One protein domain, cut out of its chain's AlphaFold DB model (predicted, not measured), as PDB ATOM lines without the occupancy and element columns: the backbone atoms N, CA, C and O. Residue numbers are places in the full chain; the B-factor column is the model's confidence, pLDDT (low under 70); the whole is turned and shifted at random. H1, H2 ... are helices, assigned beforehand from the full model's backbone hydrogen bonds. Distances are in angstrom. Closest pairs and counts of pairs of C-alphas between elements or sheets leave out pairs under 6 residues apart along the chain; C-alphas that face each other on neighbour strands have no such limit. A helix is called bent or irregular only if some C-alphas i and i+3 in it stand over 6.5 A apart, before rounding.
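What this domain is: This is residues 2 to 121 of the 121 residues of an uncharacterized protein of Bombyx mori (UniProt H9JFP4). H1 lies off to one side of a helical hairpin of H2 and H3a, which H3b prolongs nearly straight; in the long unnamed stretch after it, residues 91 to 110 stick out. The printed part has 120 residues, under half of them in its three named helices, H1, H2, H3; all helix, loose, radius of gyration of the C-alphas 17.9 A, spans 57 by 36 by 26 A.

Where its parts are: H1, residues 15 to 29, runs 21.0 A from C-alpha 15 at (222.413, 198.667, 150.245). H2, residues 39 to 55, runs 22.2 A and is only just irregular, C-alphas 45 and 48 being 6.6 A apart. H3, residues 62 to 83, was assigned as one helix by its hydrogen bonds but is bent, C-alphas 71 and 74 being 6.5 A apart; its arms are H3a, residues 62 to 71, 12.3 A, and H3b, residues 74 to 83, 13.2 A, ending at C-alpha 83 (212.389, 182.335, 163.007).

How they stand to each other: H1 is apart from H2, H3a and H3b. H2 and H3a touch as a hairpin, opposite ways at a shallow tilt of 21 degrees, closest C-alphas Val 46 and Leu 65, 5.6 A. Each O i to N i+4 pair is within hydrogen-bond range in H1 and H3b, 10 of 13 in H2, 5 of 6 in H3a.

The domain as a whole: The farthest C-alphas, Thr 56 and Asn 121, are 62.5 A apart. The printed part has no cut; both links are short. The model's pLDDT is under 70 at residues 8, 10 to 12 and 97 to 121.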
ATOM      1  N   ARG A   2     216.306 195.709 154.969       92.38
ATOM      2  CA  ARG A   2     216.212 196.808 154.006       92.38
ATOM      3  C   ARG A   2     214.947 197.603 154.300       92.38
ATOM      4  O   ARG A   2     213.849 197.056 154.225       92.38
ATOM      5  N   ASN A   3     215.112 198.874 154.641       93.25
ATOM      6  CA  ASN A   3     214.016 199.733 155.105       93.25
ATOM      7  C   ASN A   3     213.637 200.806 154.076       93.25
ATOM      8  O   ASN A   3     212.672 201.531 154.276       93.25
ATOM      9  N   TRP A   4     214.386 200.909 152.978       91.44
ATOM     10  CA  TRP A   4     214.185 201.915 151.945       91.44
ATOM     11  C   TRP A   4     214.327 201.300 150.556       91.44
ATOM     12  O   TRP A   4     215.176 200.425 150.337       91.44
ATOM     13  N   ASP A   5     213.481 201.746 149.629       85.56
ATOM     14  CA  ASP A   5     213.572 201.354 148.228       85.56
ATOM     15  C   ASP A   5     214.256 202.447 147.403       85.56
ATOM     16  O   ASP A   5     213.712 203.525 147.183       85.56
ATOM     17  N   SER A   6     215.452 202.132 146.920       79.44
ATOM     18  CA  SER A   6     216.278 202.984 146.070       79.44
ATOM     19  C   SER A   6     215.945 202.865 144.580       79.44
ATOM     20  O   SER A   6     216.547 203.568 143.775       79.44
ATOM     21  N   ASN A   7     214.979 202.023 144.183       74.44
ATOM     22  CA  ASN A   7     214.578 201.857 142.778       74.44
ATOM     23  C   ASN A   7     214.111 203.165 142.109       74.44
ATOM     24  O   ASN A   7     214.124 203.263 140.884       74.44
ATOM     25  N   TYR A   8     213.697 204.157 142.901       67.38
ATOM     26  CA  TYR A   8     213.204 205.452 142.426       67.38
ATOM     27  C   TYR A   8     214.183 206.606 142.679       67.38
ATOM     28  O   TYR A   8     213.842 207.763 142.435       67.38
ATOM     29  N   GLU A   9     215.396 206.312 143.153       76.44
ATOM     30  CA  GLU A   9     216.421 207.317 143.419       76.44
ATOM     31  C   GLU A   9     217.480 207.330 142.314       76.44
ATOM     32  O   GLU A   9     218.006 206.297 141.900       76.44
ATOM     33  N   ALA A  10     217.825 208.526 141.838       67.12
ATOM     34  CA  ALA A  10     218.951 208.702 140.931       67.12
ATOM     35  C   ALA A  10     220.250 208.729 141.754       67.12
ATOM     36  O   ALA A  10     220.597 209.758 142.330       67.12
ATOM     37  N   GLY A  11     220.968 207.604 141.837       67.38
ATOM     38  CA  GLY A  11     222.207 207.543 142.616       67.38
ATOM     39  C   GLY A  11     222.837 206.158 142.749       67.38
ATOM     40  O   GLY A  11     222.330 205.157 142.249       67.38
ATOM     41  N   TYR A  12     223.984 206.121 143.430       68.19
ATOM     42  CA  TYR A  12     224.674 204.888 143.797       68.19
ATOM     43  C   TYR A  12     223.969 204.230 144.990       68.19
ATOM     44  O   TYR A  12     223.895 204.814 146.068       68.19
ATOM     45  N   CYS A  13     223.466 203.009 144.807       70.38
ATOM     46  CA  CYS A  13     222.822 202.247 145.873       70.38
ATOM     47  C   CYS A  13     223.878 201.566 146.761       70.38
ATOM     48  O   CYS A  13     224.564 200.651 146.305       70.38
ATOM     49  N   SER A  14     223.997 201.976 148.030       82.00
ATOM     50  CA  SER A  14     224.915 201.345 148.994       82.00
ATOM     51  C   SER A  14     224.373 200.054 149.621       82.00
ATOM     52  O   SER A  14     225.162 199.256 150.112       82.00
ATOM     53  N   ASP A  15     223.060 199.805 149.562       85.88
ATOM     54  CA  ASP A  15     222.413 198.667 150.245       85.88
ATOM     55  C   ASP A  15     222.966 197.302 149.796       85.88
ATOM     56  O   ASP A  15     223.137 196.397 150.611       85.88
ATOM     57  N   GLU A  16     223.301 197.144 148.510       89.06
ATOM     58  CA  GLU A  16     223.895 195.891 148.016       89.06
ATOM     59  C   GLU A  16     225.350 195.710 148.474       89.06
ATOM     60  O   GLU A  16     225.770 194.581 148.731       89.06
ATOM     61  N   ASN A  17     226.103 196.800 148.651       92.00
ATOM     62  CA  ASN A  17     227.441 196.736 149.242       92.00
ATOM     63  C   ASN A  17     227.368 196.363 150.725       92.00
ATOM     64  O   ASN A  17     228.069 195.451 151.155       92.00
ATOM     65  N   ASP A  18     226.471 196.996 151.483       92.94
ATOM     66  CA  ASP A  18     226.257 196.683 152.900       92.94
ATOM     67  C   ASP A  18     225.825 195.216 153.076       92.94
ATOM     68  O   ASP A  18     226.270 194.513 153.990       92.94
ATOM     69  N   PHE A  19     224.987 194.706 152.164       94.12
ATOM     70  CA  PHE A  19     224.599 193.299 152.148       94.12
ATOM     71  C   PHE A  19     225.765 192.365 151.791       94.12
ATOM     72  O   PHE A  19     225.880 191.279 152.374       94.12
ATOM     73  N   ALA A  20     226.650 192.766 150.874       95.69
ATOM     74  CA  ALA A  20     227.859 192.016 150.544       95.69
ATOM     75  C   ALA A  20     228.825 191.940 151.740       95.69
ATOM     76  O   ALA A  20     229.322 190.851 152.050       95.69
ATOM     77  N   ASP A  21     229.015 193.041 152.467       97.06
ATOM     78  CA  ASP A  21     229.838 193.092 153.679       97.06
ATOM     79  C   ASP A  21     229.246 192.222 154.795       97.06
ATOM     80  O   ASP A  21     229.943 191.389 155.386       97.06
ATOM     81  N   ALA A  22     227.932 192.315 155.029       96.69
ATOM     82  CA  ALA A  22     227.232 191.443 155.970       96.69
ATOM     83  C   ALA A  22     227.377 189.962 155.582       96.69
ATOM     84  O   ALA A  22     227.631 189.111 156.440       96.69
ATOM     85  N   THR A  23     227.276 189.646 154.286       97.19
ATOM     86  CA  THR A  23     227.468 188.290 153.753       97.19
ATOM     87  C   THR A  23     228.885 187.791 154.005       97.19
ATOM     88  O   THR A  23     229.071 186.649 154.431       97.19
ATOM     89  N   PHE A  24     229.892 188.630 153.765       98.12
ATOM     90  CA  PHE A  24     231.289 188.293 154.011       98.12
ATOM     91  C   PHE A  24     231.536 187.969 155.490       98.12
ATOM     92  O   PHE A  24     232.089 186.910 155.796       98.12
ATOM     93  N   VAL A  25     231.073 188.825 156.405       97.88
ATOM     94  CA  VAL A  25     231.220 188.614 157.855       97.88
ATOM     95  C   VAL A  25     230.492 187.346 158.304       97.88
ATOM     96  O   VAL A  25     231.081 186.516 159.000       97.88
ATOM     97  N   CYS A  26     229.253 187.135 157.855       97.44
ATOM     98  CA  CYS A  26     228.474 185.950 158.216       97.44
ATOM     99  C   CYS A  26     229.136 184.653 157.733       97.44
ATOM    100  O   CYS A  26     229.208 183.680 158.484       97.44
ATOM    101  N   ARG A  27     229.707 184.654 156.520       97.31
ATOM    102  CA  ARG A  27     230.494 183.524 155.996       97.31
ATOM    103  C   ARG A  27     231.746 183.259 156.825       97.31
ATOM    104  O   ARG A  27     232.049 182.105 157.101       97.31
ATOM    105  N   LYS A  28     232.474 184.306 157.231       98.06
ATOM    106  CA  LYS A  28     233.675 184.166 158.073       98.06
ATOM    107  C   LYS A  28     233.363 183.584 159.452       98.06
ATOM    108  O   LYS A  28     234.188 182.850 159.983       98.06
ATOM    109  N   LEU A  29     232.193 183.898 160.002       96.94
ATOM    110  CA  LEU A  29     231.744 183.434 161.316       96.94
ATOM    111  C   LEU A  29     230.886 182.159 161.267       96.94
ATOM    112  O   LEU A  29     230.474 181.676 162.318       96.94
ATOM    113  N   ASN A  30     230.619 181.620 160.074       96.12
ATOM    114  CA  ASN A  30     229.730 180.478 159.851       96.12
ATOM    115  C   ASN A  30     228.329 180.657 160.480       96.12
ATOM    116  O   ASN A  30     227.806 179.755 161.133       96.12
ATOM    117  N   ILE A  31     227.728 181.836 160.292       93.75
ATOM    118  CA  ILE A  31     226.362 182.153 160.741       93.75
ATOM    119  C   ILE A  31     225.429 182.373 159.546       93.75
ATOM    120  O   ILE A  31     225.852 182.947 158.538       93.75
ATOM    121  N   PRO A  32     224.159 181.938 159.631       94.12
ATOM    122  CA  PRO A  32     223.186 182.195 158.580       94.12
ATOM    123  C   PRO A  32     222.861 183.691 158.502       94.12
ATOM    124  O   PRO A  32     222.651 184.353 159.518       94.12
ATOM    125  N   LEU A  33     222.789 184.216 157.277       95.56
ATOM    126  CA  LEU A  33     222.359 185.584 157.009       95.56
ATOM    127  C   LEU A  33     220.944 185.583 156.430       95.56
ATOM    128  O   LEU A  33     220.685 184.952 155.407       95.56
ATOM    129  N   HIS A  34     220.051 186.346 157.055       93.56
ATOM    130  CA  HIS A  34     218.683 186.557 156.588       93.56
ATOM    131  C   HIS A  34     218.508 187.995 156.089       93.56
ATOM    132  O   HIS A  34     218.953 188.950 156.732       93.56
ATOM    133  N   ARG A  35     217.820 188.163 154.954       93.75
ATOM    134  CA  ARG A  35     217.409 189.474 154.432       93.75
ATOM    135  C   ARG A  35     215.900 189.621 154.603       93.75
ATOM    136  O   ARG A  35     215.141 188.744 154.213       93.75
ATOM    137  N   VAL A  36     215.490 190.734 155.200       94.44
ATOM    138  CA  VAL A  36     214.088 191.072 155.483       94.44
ATOM    139  C   VAL A  36     213.860 192.519 155.069       94.44
ATOM    140  O   VAL A  36     214.759 193.348 155.245       94.44
ATOM    141  N   TYR A  37     212.685 192.804 154.516       94.88
ATOM    142  CA  TYR A  37     212.310 194.107 153.980       94.88
ATOM    143  C   TYR A  37     211.223 194.725 154.863       94.88
ATOM    144  O   TYR A  37     210.182 194.106 155.046       94.88
ATOM    145  N   PHE A  38     211.466 195.934 155.372       96.75
ATOM    146  CA  PHE A  38     210.521 196.714 156.188       96.75
ATOM    147  C   PHE A  38     210.221 198.077 155.551       96.75
ATOM    148  O   PHE A  38     210.113 199.096 156.228       96.75
ATOM    149  N   ILE A  39     210.180 198.121 154.216       95.56
ATOM    150  CA  ILE A  39     210.036 199.367 153.448       95.56
ATOM    151  C   ILE A  39     208.698 200.045 153.767       95.56
ATOM    152  O   ILE A  39     208.642 201.257 153.964       95.56
ATOM    153  N   LYS A  40     207.619 199.260 153.858       96.44
ATOM    154  CA  LYS A  40     206.273 199.773 154.132       96.44
ATOM    155  C   LYS A  40     206.159 200.306 155.561       96.44
ATOM    156  O   LYS A  40     205.617 201.386 155.772       96.44
ATOM    157  N   GLU A  41     206.669 199.550 156.525       97.69
ATOM    158  CA  GLU A  41     206.684 199.903 157.941       97.69
ATOM    159  C   GLU A  41     207.507 201.173 158.160       97.69
ATOM    160  O   GLU A  41     207.037 202.111 158.797       97.69
ATOM    161  N   TYR A  42     208.698 201.260 157.563       97.69
ATOM    162  CA  TYR A  42     209.533 202.455 157.651       97.69
ATOM    163  C   TYR A  42     208.852 203.677 157.025       97.69
ATOM    164  O   TYR A  42     208.846 204.756 157.619       97.69
ATOM    165  N   TRP A  43     208.231 203.518 155.852       96.75
ATOM    166  CA  TRP A  43     207.526 204.613 155.189       96.75
ATOM    167  C   TRP A  43     206.390 205.179 156.050       96.75
ATOM    168  O   TRP A  43     206.262 206.398 156.198       96.75
ATOM    169  N   ASN A  44     205.577 204.303 156.639       97.31
ATOM    170  CA  ASN A  44     204.397 204.704 157.401       97.31
ATOM    171  C   ASN A  44     204.752 205.222 158.800       97.31
ATOM    172  O   ASN A  44     204.298 206.296 159.182       97.31
ATOM    173  N   GLU A  45     205.587 204.493 159.541       97.62
ATOM    174  CA  GLU A  45     205.827 204.752 160.967       97.62
ATOM    175  C   GLU A  45     206.973 205.742 161.222       97.62
ATOM    176  O   GLU A  45     207.080 206.310 162.309       97.62
ATOM    177  N   VAL A  46     207.860 205.949 160.241       98.06
ATOM    178  CA  VAL A  46     209.039 206.818 160.385       98.06
ATOM    179  C   VAL A  46     208.983 207.977 159.400       98.06
ATOM    180  O   VAL A  46     208.978 209.138 159.806       98.06
ATOM    181  N   PHE A  47     208.935 207.682 158.101       97.31
ATOM    182  CA  PHE A  47     209.117 208.706 157.073       97.31
ATOM    183  C   PHE A  47     207.912 209.645 156.943       97.31
ATOM    184  O   PHE A  47     208.077 210.857 156.841       97.31
ATOM    185  N   THR A  48     206.689 209.122 157.008       97.69
ATOM    186  CA  THR A  48     205.482 209.961 156.945       97.69
ATOM    187  C   THR A  48     205.404 210.917 158.140       97.69
ATOM    188  O   THR A  48     205.085 212.092 157.958       97.69
ATOM    189  N   VAL A  49     205.777 210.453 159.339       97.31
ATOM    190  CA  VAL A  49     205.859 211.292 160.547       97.31
ATOM    191  C   VAL A  49     206.929 212.372 160.385       97.31
ATOM    192  O   VAL A  49     206.666 213.540 160.652       97.31
ATOM    193  N   LEU A  50     208.113 212.010 159.875       97.81
ATOM    194  CA  LEU A  50     209.183 212.963 159.565       97.81
ATOM    195  C   LEU A  50     208.673 214.115 158.681       97.81
ATOM    196  O   LEU A  50     208.914 215.282 158.987       97.81
ATOM    197  N   LEU A  51     207.955 213.799 157.599       97.88
ATOM    198  CA  LEU A  51     207.416 214.807 156.681       97.88
ATOM    199  C   LEU A  51     206.375 215.711 157.352       97.88
ATOM    200  O   LEU A  51     206.405 216.922 157.141       97.88
ATOM    201  N   GLN A  52     205.478 215.144 158.161       98.06
ATOM    202  CA  GLN A  52     204.458 215.907 158.887       98.06
ATOM    203  C   GLN A  52     205.084 216.891 159.884       98.06
ATOM    204  O   GLN A  52     204.702 218.058 159.916       98.06
ATOM    205  N   GLU A  53     206.081 216.447 160.648       97.75
ATOM    206  CA  GLU A  53     206.794 217.285 161.619       97.75
ATOM    207  C   GLU A  53     207.586 218.411 160.937       97.75
ATOM    208  O   GLU A  53     207.596 219.549 161.406       97.75
ATOM    209  N   TYR A  54     208.199 218.142 159.780       98.19
ATOM    210  CA  TYR A  54     208.830 219.208 158.999       98.19
ATOM    211  C   TYR A  54     207.815 220.230 158.477       98.19
ATOM    212  O   TYR A  54     208.087 221.430 158.507       98.19
ATOM    213  N   GLN A  55     206.641 219.787 158.020       98.00
ATOM    214  CA  GLN A  55     205.583 220.683 157.536       98.00
ATOM    215  C   GLN A  55     205.048 221.618 158.628       98.00
ATOM    216  O   GLN A  55     204.608 222.725 158.321       98.00
ATOM    217  N   THR A  56     205.103 221.200 159.892       97.88
ATOM    218  CA  THR A  56     204.683 222.002 161.050       97.88
ATOM    219  C   THR A  56     205.818 222.838 161.652       97.88
ATOM    220  O   THR A  56     205.588 223.585 162.603       97.88
ATOM    221  N   GLY A  57     207.023 222.786 161.069       97.69
ATOM    222  CA  GLY A  57     208.174 223.603 161.461       97.69
ATOM    223  C   GLY A  57     209.054 222.992 162.552       97.69
ATOM    224  O   GLY A  57     209.939 223.677 163.070       97.69
ATOM    225  N   PHE A  58     208.851 221.722 162.901       98.06
ATOM    226  CA  PHE A  58     209.732 221.005 163.816       98.06
ATOM    227  C   PHE A  58     210.953 220.427 163.094       98.06
ATOM    228  O   PHE A  58     211.008 220.295 161.873       98.06
ATOM    229  N   THR A  59     211.972 220.081 163.883       97.56
ATOM    230  CA  THR A  59     213.137 219.312 163.430       97.56
ATOM    231  C   THR A  59     213.074 217.926 164.077       97.56
ATOM    232  O   THR A  59     213.611 217.739 165.172       97.56
ATOM    233  N   PRO A  60     212.358 216.969 163.462       96.50
ATOM    234  CA  PRO A  60     212.200 215.620 163.997       96.50
ATOM    235  C   PRO A  60     213.505 214.815 163.962       96.50
ATOM    236  O   PRO A  60     214.373 215.030 163.118       96.50
ATOM    237  N   ASN A  61     213.609 213.821 164.848       97.56
ATOM    238  CA  ASN A  61     214.657 212.802 164.797       97.56
ATOM    239  C   ASN A  61     214.050 211.447 164.369       97.56
ATOM    240  O   ASN A  61     213.448 210.764 165.206       97.56
ATOM    241  N   PRO A  62     214.208 211.030 163.098       97.31
ATOM    242  CA  PRO A  62     213.624 209.785 162.596       97.31
ATOM    243  C   PRO A  62     214.254 208.530 163.208       97.31
ATOM    244  O   PRO A  62     213.598 207.490 163.267       97.31
ATOM    245  N   ASP A  63     215.492 208.597 163.706       97.31
ATOM    246  CA  ASP A  63     216.184 207.428 164.258       97.31
ATOM    247  C   ASP A  63     215.534 206.927 165.550       97.31
ATOM    248  O   ASP A  63     215.547 205.724 165.825       97.31
ATOM    249  N   ILE A  64     214.903 207.824 166.316       96.75
ATOM    250  CA  ILE A  64     214.119 207.455 167.502       96.75
ATOM    251  C   ILE A  64     212.951 206.549 167.093       96.75
ATOM    252  O   ILE A  64     212.731 205.504 167.711       96.75
ATOM    253  N   LEU A  65     212.234 206.912 166.027       97.12
ATOM    254  CA  LEU A  65     211.099 206.142 165.517       97.12
ATOM    255  C   LEU A  65     211.566 204.865 164.808       97.12
ATOM    256  O   LEU A  65     210.981 203.808 165.016       97.12
ATOM    257  N   CYS A  66     212.667 204.918 164.055       97.75
ATOM    258  CA  CYS A  66     213.283 203.739 163.445       97.75
ATOM    259  C   CYS A  66     213.665 202.694 164.503       97.75
ATOM    260  O   CYS A  66     213.336 201.516 164.365       97.75
ATOM    261  N   ASN A  67     214.308 203.114 165.596       95.88
ATOM    262  CA  ASN A  67     214.613 202.219 166.707       95.88
ATOM    263  C   ASN A  67     213.328 201.629 167.297       95.88
ATOM    264  O   ASN A  67     213.220 200.409 167.413       95.88
ATOM    265  N   ARG A  68     212.347 202.480 167.619       94.62
ATOM    266  CA  ARG A  68     211.096 202.078 168.267       94.62
ATOM    267  C   ARG A  68     210.263 201.108 167.427       94.62
ATOM    268  O   ARG A  68     209.891 200.064 167.941       94.62
ATOM    269  N   TYR A  69     209.975 201.448 166.173       97.12
ATOM    270  CA  TYR A  69     208.991 200.741 165.345       97.12
ATOM    271  C   TYR A  69     209.608 199.714 164.395       97.12
ATOM    272  O   TYR A  69     208.968 198.724 164.043       97.12
ATOM    273  N   ILE A  70     210.863 199.911 163.983       97.62
ATOM    274  CA  ILE A  70     211.513 199.016 163.021       97.62
ATOM    275  C   ILE A  70     212.444 198.052 163.741       97.62
ATOM    276  O   ILE A  70     212.237 196.843 163.679       97.62
ATOM    277  N   LYS A  71     213.461 198.562 164.445       94.06
ATOM    278  CA  LYS A  71     214.529 197.709 164.991       94.06
ATOM    279  C   LYS A  71     214.080 196.871 166.186       94.06
ATOM    280  O   LYS A  71     214.477 195.714 166.285       94.06
ATOM    281  N   PHE A  72     213.291 197.450 167.089       93.69
ATOM    282  CA  PHE A  72     212.869 196.783 168.326       93.69
ATOM    283  C   PHE A  72     211.414 196.301 168.316       93.69
ATOM    284  O   PHE A  72     211.025 195.597 169.241       93.69
ATOM    285  N   ASP A  73     210.644 196.616 167.271       94.00
ATOM    286  CA  ASP A  73     209.272 196.125 167.103       94.00
ATOM    287  C   ASP A  73     209.142 195.243 165.853       94.00
ATOM    288  O   ASP A  73     209.258 194.025 165.971       94.00
ATOM    289  N   SER A  74     209.028 195.809 164.645       96.56
ATOM    290  CA  SER A  74     208.824 195.026 163.406       96.56
ATOM    291  C   SER A  74     209.864 193.913 163.201       96.56
ATOM    292  O   SER A  74     209.515 192.768 162.899       96.56
ATOM    293  N   PHE A  75     211.151 194.209 163.419       95.69
ATOM    294  CA  PHE A  75     212.224 193.216 163.336       95.69
ATOM    295  C   PHE A  75     212.131 192.155 164.435       95.69
ATOM    296  O   PHE A  75     212.290 190.967 164.151       95.69
ATOM    297  N   TYR A  76     211.837 192.557 165.673       92.69
ATOM    298  CA  TYR A  76     211.659 191.620 166.780       92.69
ATOM    299  C   TYR A  76     210.487 190.667 166.519       92.69
ATOM    300  O   TYR A  76     210.657 189.453 166.603       92.69
ATOM    301  N   GLN A  77     209.330 191.200 166.117       92.69
ATOM    302  CA  GLN A  77     208.146 190.412 165.777       92.69
ATOM    303  C   GLN A  77     208.417 189.462 164.612       92.69
ATOM    304  O   GLN A  77     208.026 188.296 164.661       92.69
ATOM    305  N   HIS A  78     209.141 189.915 163.584       93.69
ATOM    306  CA  HIS A  78     209.543 189.045 162.484       93.69
ATOM    307  C   HIS A  78     210.394 187.866 162.980       93.69
ATOM    308  O   HIS A  78     210.097 186.717 162.647       93.69
ATOM    309  N   CYS A  79     211.412 188.137 163.798       91.56
ATOM    310  CA  CYS A  79     212.295 187.123 164.372       91.56
ATOM    311  C   CYS A  79     211.545 186.142 165.285       91.56
ATOM    312  O   CYS A  79     211.756 184.933 165.181       91.56
ATOM    313  N   ARG A  80     210.638 186.631 166.139       88.19
ATOM    314  CA  ARG A  80     209.819 185.777 167.012       88.19
ATOM    315  C   ARG A  80     208.901 184.869 166.206       88.19
ATOM    316  O   ARG A  80     208.935 183.655 166.381       88.19
ATOM    317  N   ASN A  81     208.121 185.452 165.302       91.94
ATOM    318  CA  ASN A  81     207.007 184.755 164.666       91.94
ATOM    319  C   ASN A  81     207.444 183.852 163.505       91.94
ATOM    320  O   ASN A  81     206.780 182.857 163.237       91.94
ATOM    321  N   ASN A  82     208.547 184.179 162.819       92.19
ATOM    322  CA  ASN A  82     208.975 183.453 161.615       92.19
ATOM    323  C   ASN A  82     210.245 182.621 161.817       92.19
ATOM    324  O   ASN A  82     210.457 181.659 161.085       92.19
ATOM    325  N   LEU A  83     211.099 182.996 162.775       88.31
ATOM    326  CA  LEU A  83     212.389 182.335 163.007       88.31
ATOM    327  C   LEU A  83     212.465 181.635 164.372       88.31
ATOM    328  O   LEU A  83     213.442 180.939 164.631       88.31
ATOM    329  N   GLY A  84     211.459 181.808 165.239       87.81
ATOM    330  CA  GLY A  84     211.431 181.199 166.572       87.81
ATOM    331  C   GLY A  84     212.543 181.700 167.500       87.81
ATOM    332  O   GLY A  84     212.991 180.963 168.369       87.81
ATOM    333  N   ILE A  85     213.034 182.926 167.293       83.69
ATOM    334  CA  ILE A  85     214.177 183.486 168.029       83.69
ATOM    335  C   ILE A  85     213.718 184.076 169.366       83.69
ATOM    336  O   ILE A  85     212.743 184.814 169.393       83.69
ATOM    337  N   ASP A  86     214.432 183.836 170.467       80.69
ATOM    338  CA  ASP A  86     214.087 184.393 171.789       80.69
ATOM    339  C   ASP A  86     214.662 185.781 172.068       80.69
ATOM    340  O   ASP A  86     214.046 186.583 172.772       80.69
ATOM    341  N   VAL A  87     215.823 186.087 171.488       83.94
ATOM    342  CA  VAL A  87     216.567 187.322 171.750       83.94
ATOM    343  C   VAL A  87     217.116 187.902 170.457       83.94
ATOM    344  O   VAL A  87     217.650 187.181 169.618       83.94
ATOM    345  N   ILE A  88     217.043 189.225 170.327       89.31
ATOM    346  CA  ILE A  88     217.710 189.973 169.262       89.31
ATOM    347  C   ILE A  88     218.903 190.750 169.820       89.31
ATOM    348  O   ILE A  88     218.878 191.225 170.954       89.31
ATOM    349  N   ALA A  89     219.941 190.901 169.004       91.00
ATOM    350  CA  ALA A  89     221.096 191.740 169.301       91.00
ATOM    351  C   ALA A  89     221.258 192.796 168.203       91.00
ATOM    352  O   ALA A  89     220.898 192.572 167.047       91.00
ATOM    353  N   THR A  90     221.810 193.954 168.563       92.94
ATOM    354  CA  THR A  90     222.103 195.043 167.622       92.94
ATOM    355  C   THR A  90     223.480 195.627 167.921       92.94
ATOM    356  O   THR A  90     223.964 195.509 169.043       92.94
ATOM    357  N   GLY A  91     224.095 196.294 166.943       93.56
ATOM    358  CA  GLY A  91     225.386 196.971 167.114       93.56
ATOM    359  C   GLY A  91     225.322 198.315 167.853       93.56
ATOM    360  O   GLY A  91     226.270 199.089 167.758       93.56
ATOM    361  N   HIS A  92     224.218 198.644 168.538       92.94
ATOM    362  CA  HIS A  92     224.151 199.877 169.327       92.94
ATOM    363  C   HIS A  92     225.148 199.813 170.484       92.94
ATOM    364  O   HIS A  92     225.178 198.838 171.233       92.94
ATOM    365  N   TYR A  93     225.917 200.884 170.673       93.50
ATOM    366  CA  TYR A  93     226.764 201.049 171.849       93.50
ATOM    367  C   TYR A  93     225.904 201.431 173.059       93.50
ATOM    368  O   TYR A  93     225.760 202.597 173.423       93.50
ATOM    369  N   ALA A  94     225.262 200.425 173.633       86.25
ATOM    370  CA  ALA A  94     224.391 200.537 174.787       86.25
ATOM    371  C   ALA A  94     224.496 199.257 175.617       86.25
ATOM    372  O   ALA A  94     224.912 198.210 175.122       86.25
ATOM    373  N   ASN A  95     224.104 199.340 176.885       80.00
ATOM    374  CA  ASN A  95     223.999 198.175 177.750       80.00
ATOM    375  C   ASN A  95     222.567 198.053 178.259       80.00
ATOM    376  O   ASN A  95     221.917 199.053 178.566       80.00
ATOM    377  N   THR A  96     222.084 196.824 178.371       72.75
ATOM    378  CA  THR A  96     220.838 196.540 179.067       72.75
ATOM    379  C   THR A  96     221.123 196.574 180.567       72.75
ATOM    380  O   THR A  96     221.823 195.706 181.090       72.75
ATOM    381  N   SER A  97     220.584 197.551 181.296       58.50
ATOM    382  CA  SER A  97     220.404 197.381 182.739       58.50
ATOM    383  C   SER A  97     219.365 196.277 182.915       58.50
ATOM    384  O   SER A  97     218.278 196.403 182.361       58.50
ATOM    385  N   PHE A  98     219.670 195.181 183.601       53.94
ATOM    386  CA  PHE A  98     218.697 194.103 183.804       53.94
ATOM    387  C   PHE A  98     217.385 194.643 184.435       53.94
ATOM    388  O   PHE A  98     217.355 194.933 185.628       53.94
ATOM    389  N   GLY A  99     216.327 194.786 183.615       47.84
ATOM    390  CA  GLY A  99     214.932 195.140 183.957       47.84
ATOM    391  C   GLY A  99     214.232 195.959 182.846       47.84
ATOM    392  O   GLY A  99     214.928 196.547 182.022       47.84
ATOM    393  N   PRO A 100     212.884 196.068 182.776       42.59
ATOM    394  CA  PRO A 100     211.821 195.136 183.167       42.59
ATOM    395  C   PRO A 100     211.477 194.076 182.095       42.59
ATOM    396  O   PRO A 100     210.694 193.195 182.378       42.59
ATOM    397  N   PHE A 101     212.071 194.049 180.896       50.31
ATOM    398  CA  PHE A 101     211.707 193.057 179.850       50.31
ATOM    399  C   PHE A 101     212.509 191.738 179.895       50.31
ATOM    400  O   PHE A 101     212.678 191.053 178.890       50.31
ATOM    401  N   LEU A 102     212.996 191.370 181.083       53.31
ATOM    402  CA  LEU A 102     213.621 190.078 181.394       53.31
ATOM    403  C   LEU A 102     212.817 189.334 182.474       53.31
ATOM    404  O   LEU A 102     213.397 188.658 183.319       53.31
ATOM    405  N   GLU A 103     211.484 189.464 182.473       51.81
ATOM    406  CA  GLU A 103     210.610 188.918 183.533       51.81
ATOM    407  C   GLU A 103     210.704 187.387 183.689       51.81
ATOM    408  O   GLU A 103     210.303 186.846 184.716       51.81
ATOM    409  N   TYR A 104     211.317 186.696 182.720       49.34
ATOM    410  CA  TYR A 104     211.569 185.252 182.733       49.34
ATOM    411  C   TYR A 104     213.060 184.878 182.662       49.34
ATOM    412  O   TYR A 104     213.395 183.746 182.321       49.34
ATOM    413  N   TYR A 105     213.987 185.798 182.958       53.44
ATOM    414  CA  TYR A 105     215.413 185.461 182.968       53.44
ATOM    415  C   TYR A 105     215.757 184.573 184.170       53.44
ATOM    416  O   TYR A 105     216.023 185.045 185.277       53.44
ATOM    417  N   ASN A 106     215.794 183.265 183.934       52.78
ATOM    418  CA  ASN A 106     216.311 182.287 184.873       52.78
ATOM    419  C   ASN A 106     217.762 181.941 184.499       52.78
ATOM    420  O   ASN A 106     218.037 181.352 183.462       52.78
ATOM    421  N   LYS A 107     218.716 182.256 185.384       51.06
ATOM    422  CA  LYS A 107     220.153 181.982 185.186       51.06
ATOM    423  C   LYS A 107     220.474 180.486 184.993       51.06
ATOM    424  O   LYS A 107     221.558 180.161 184.513       51.06
ATOM    425  N   THR A 108     219.564 179.590 185.384       51.94
ATOM    426  CA  THR A 108     219.691 178.128 185.229       51.94
ATOM    427  C   THR A 108     219.010 177.576 183.973       51.94
ATOM    428  O   THR A 108     219.396 176.506 183.505       51.94
ATOM    429  N   GLU A 109     218.088 178.325 183.369       53.50
ATOM    430  CA  GLU A 109     217.496 178.025 182.064       53.50
ATOM    431  C   GLU A 109     218.223 178.883 181.038       53.50
ATOM    432  O   GLU A 109     217.889 180.043 180.814       53.50
ATOM    433  N   GLY A 110     219.308 178.350 180.476       44.16
ATOM    434  CA  GLY A 110     220.103 179.079 179.497       44.16
ATOM    435  C   GLY A 110     219.207 179.678 178.416       44.16
ATOM    436  O   GLY A 110     218.614 178.946 177.632       44.16
ATOM    437  N   CYS A 111     219.119 181.006 178.375       47.00
ATOM    438  CA  CYS A 111     218.491 181.690 177.263       47.00
ATOM    439  C   CYS A 111     219.213 181.242 175.986       47.00
ATOM    440  O   CYS A 111     220.450 181.270 175.941       47.00
ATOM    441  N   LEU A 112     218.458 180.795 174.980       42.41
ATOM    442  CA  LEU A 112     218.977 180.504 173.648       42.41
ATOM    443  C   LEU A 112     219.362 181.833 172.984       42.41
ATOM    444  O   LEU A 112     218.736 182.314 172.046       42.41
ATOM    445  N   THR A 113     220.453 182.435 173.455       40.44
ATOM    446  CA  THR A 113     221.338 183.118 172.523       40.44
ATOM    447  C   THR A 113     221.757 182.064 171.506       40.44
ATOM    448  O   THR A 113     221.909 180.896 171.869       40.44
ATOM    449  N   PHE A 114     221.906 182.431 170.232       36.84
ATOM    450  CA  PHE A 114     222.600 181.579 169.266       36.84
ATOM    451  C   PHE A 114     223.988 181.271 169.855       36.84
ATOM    452  O   PHE A 114     224.951 182.012 169.672       36.84
ATOM    453  N   LYS A 115     224.088 180.197 170.642       34.91
ATOM    454  CA  LYS A 115     225.349 179.587 170.999       34.91
ATOM    455  C   LYS A 115     225.842 179.058 169.676       34.91
ATOM    456  O   LYS A 115     225.211 178.184 169.086       34.91
ATOM    457  N   PHE A 116     226.934 179.640 169.201       37.84
ATOM    458  CA  PHE A 116     227.771 179.043 168.180       37.84
ATOM    459  C   PHE A 116     228.084 177.621 168.652       37.84
ATOM    460  O   PHE A 116     228.987 177.403 169.459       37.84
ATOM    461  N   TYR A 117     227.279 176.650 168.226       32.47
ATOM    462  CA  TYR A 117     227.628 175.252 168.346       32.47
ATOM    463  C   TYR A 117     228.768 175.044 167.353       32.47
ATOM    464  O   TYR A 117     228.556 174.694 166.196       32.47
ATOM    465  N   ASN A 118     229.994 175.286 167.816       38.09
ATOM    466  CA  ASN A 118     231.175 174.650 167.256       38.09
ATOM    467  C   ASN A 118     231.057 173.155 167.558       38.09
ATOM    468  O   ASN A 118     231.606 172.664 168.536       38.09
ATOM    469  N   ASN A 119     230.281 172.457 166.739       34.78
ATOM    470  CA  ASN A 119     230.315 171.011 166.614       34.78
ATOM    471  C   ASN A 119     230.320 170.696 165.124       34.78
ATOM    472  O   ASN A 119     229.282 170.427 164.526       34.78
ATOM    473  N   LEU A 120     231.508 170.744 164.533       37.12
ATOM    474  CA  LEU A 120     231.809 169.951 163.354       37.12
ATOM    475  C   LEU A 120     233.084 169.171 163.669       37.12
ATOM    476  O   LEU A 120     234.136 169.763 163.912       37.12
ATOM    477  N   ASN A 121     232.896 167.852 163.766       36.16
ATOM    478  CA  ASN A 121     233.940 166.842 163.616       36.16
ATOM    479  C   ASN A 121     234.580 166.949 162.230       36.16
ATOM    480  O   ASN A 121     233.835 167.294 161.281       36.16
TER     481      ASN A 121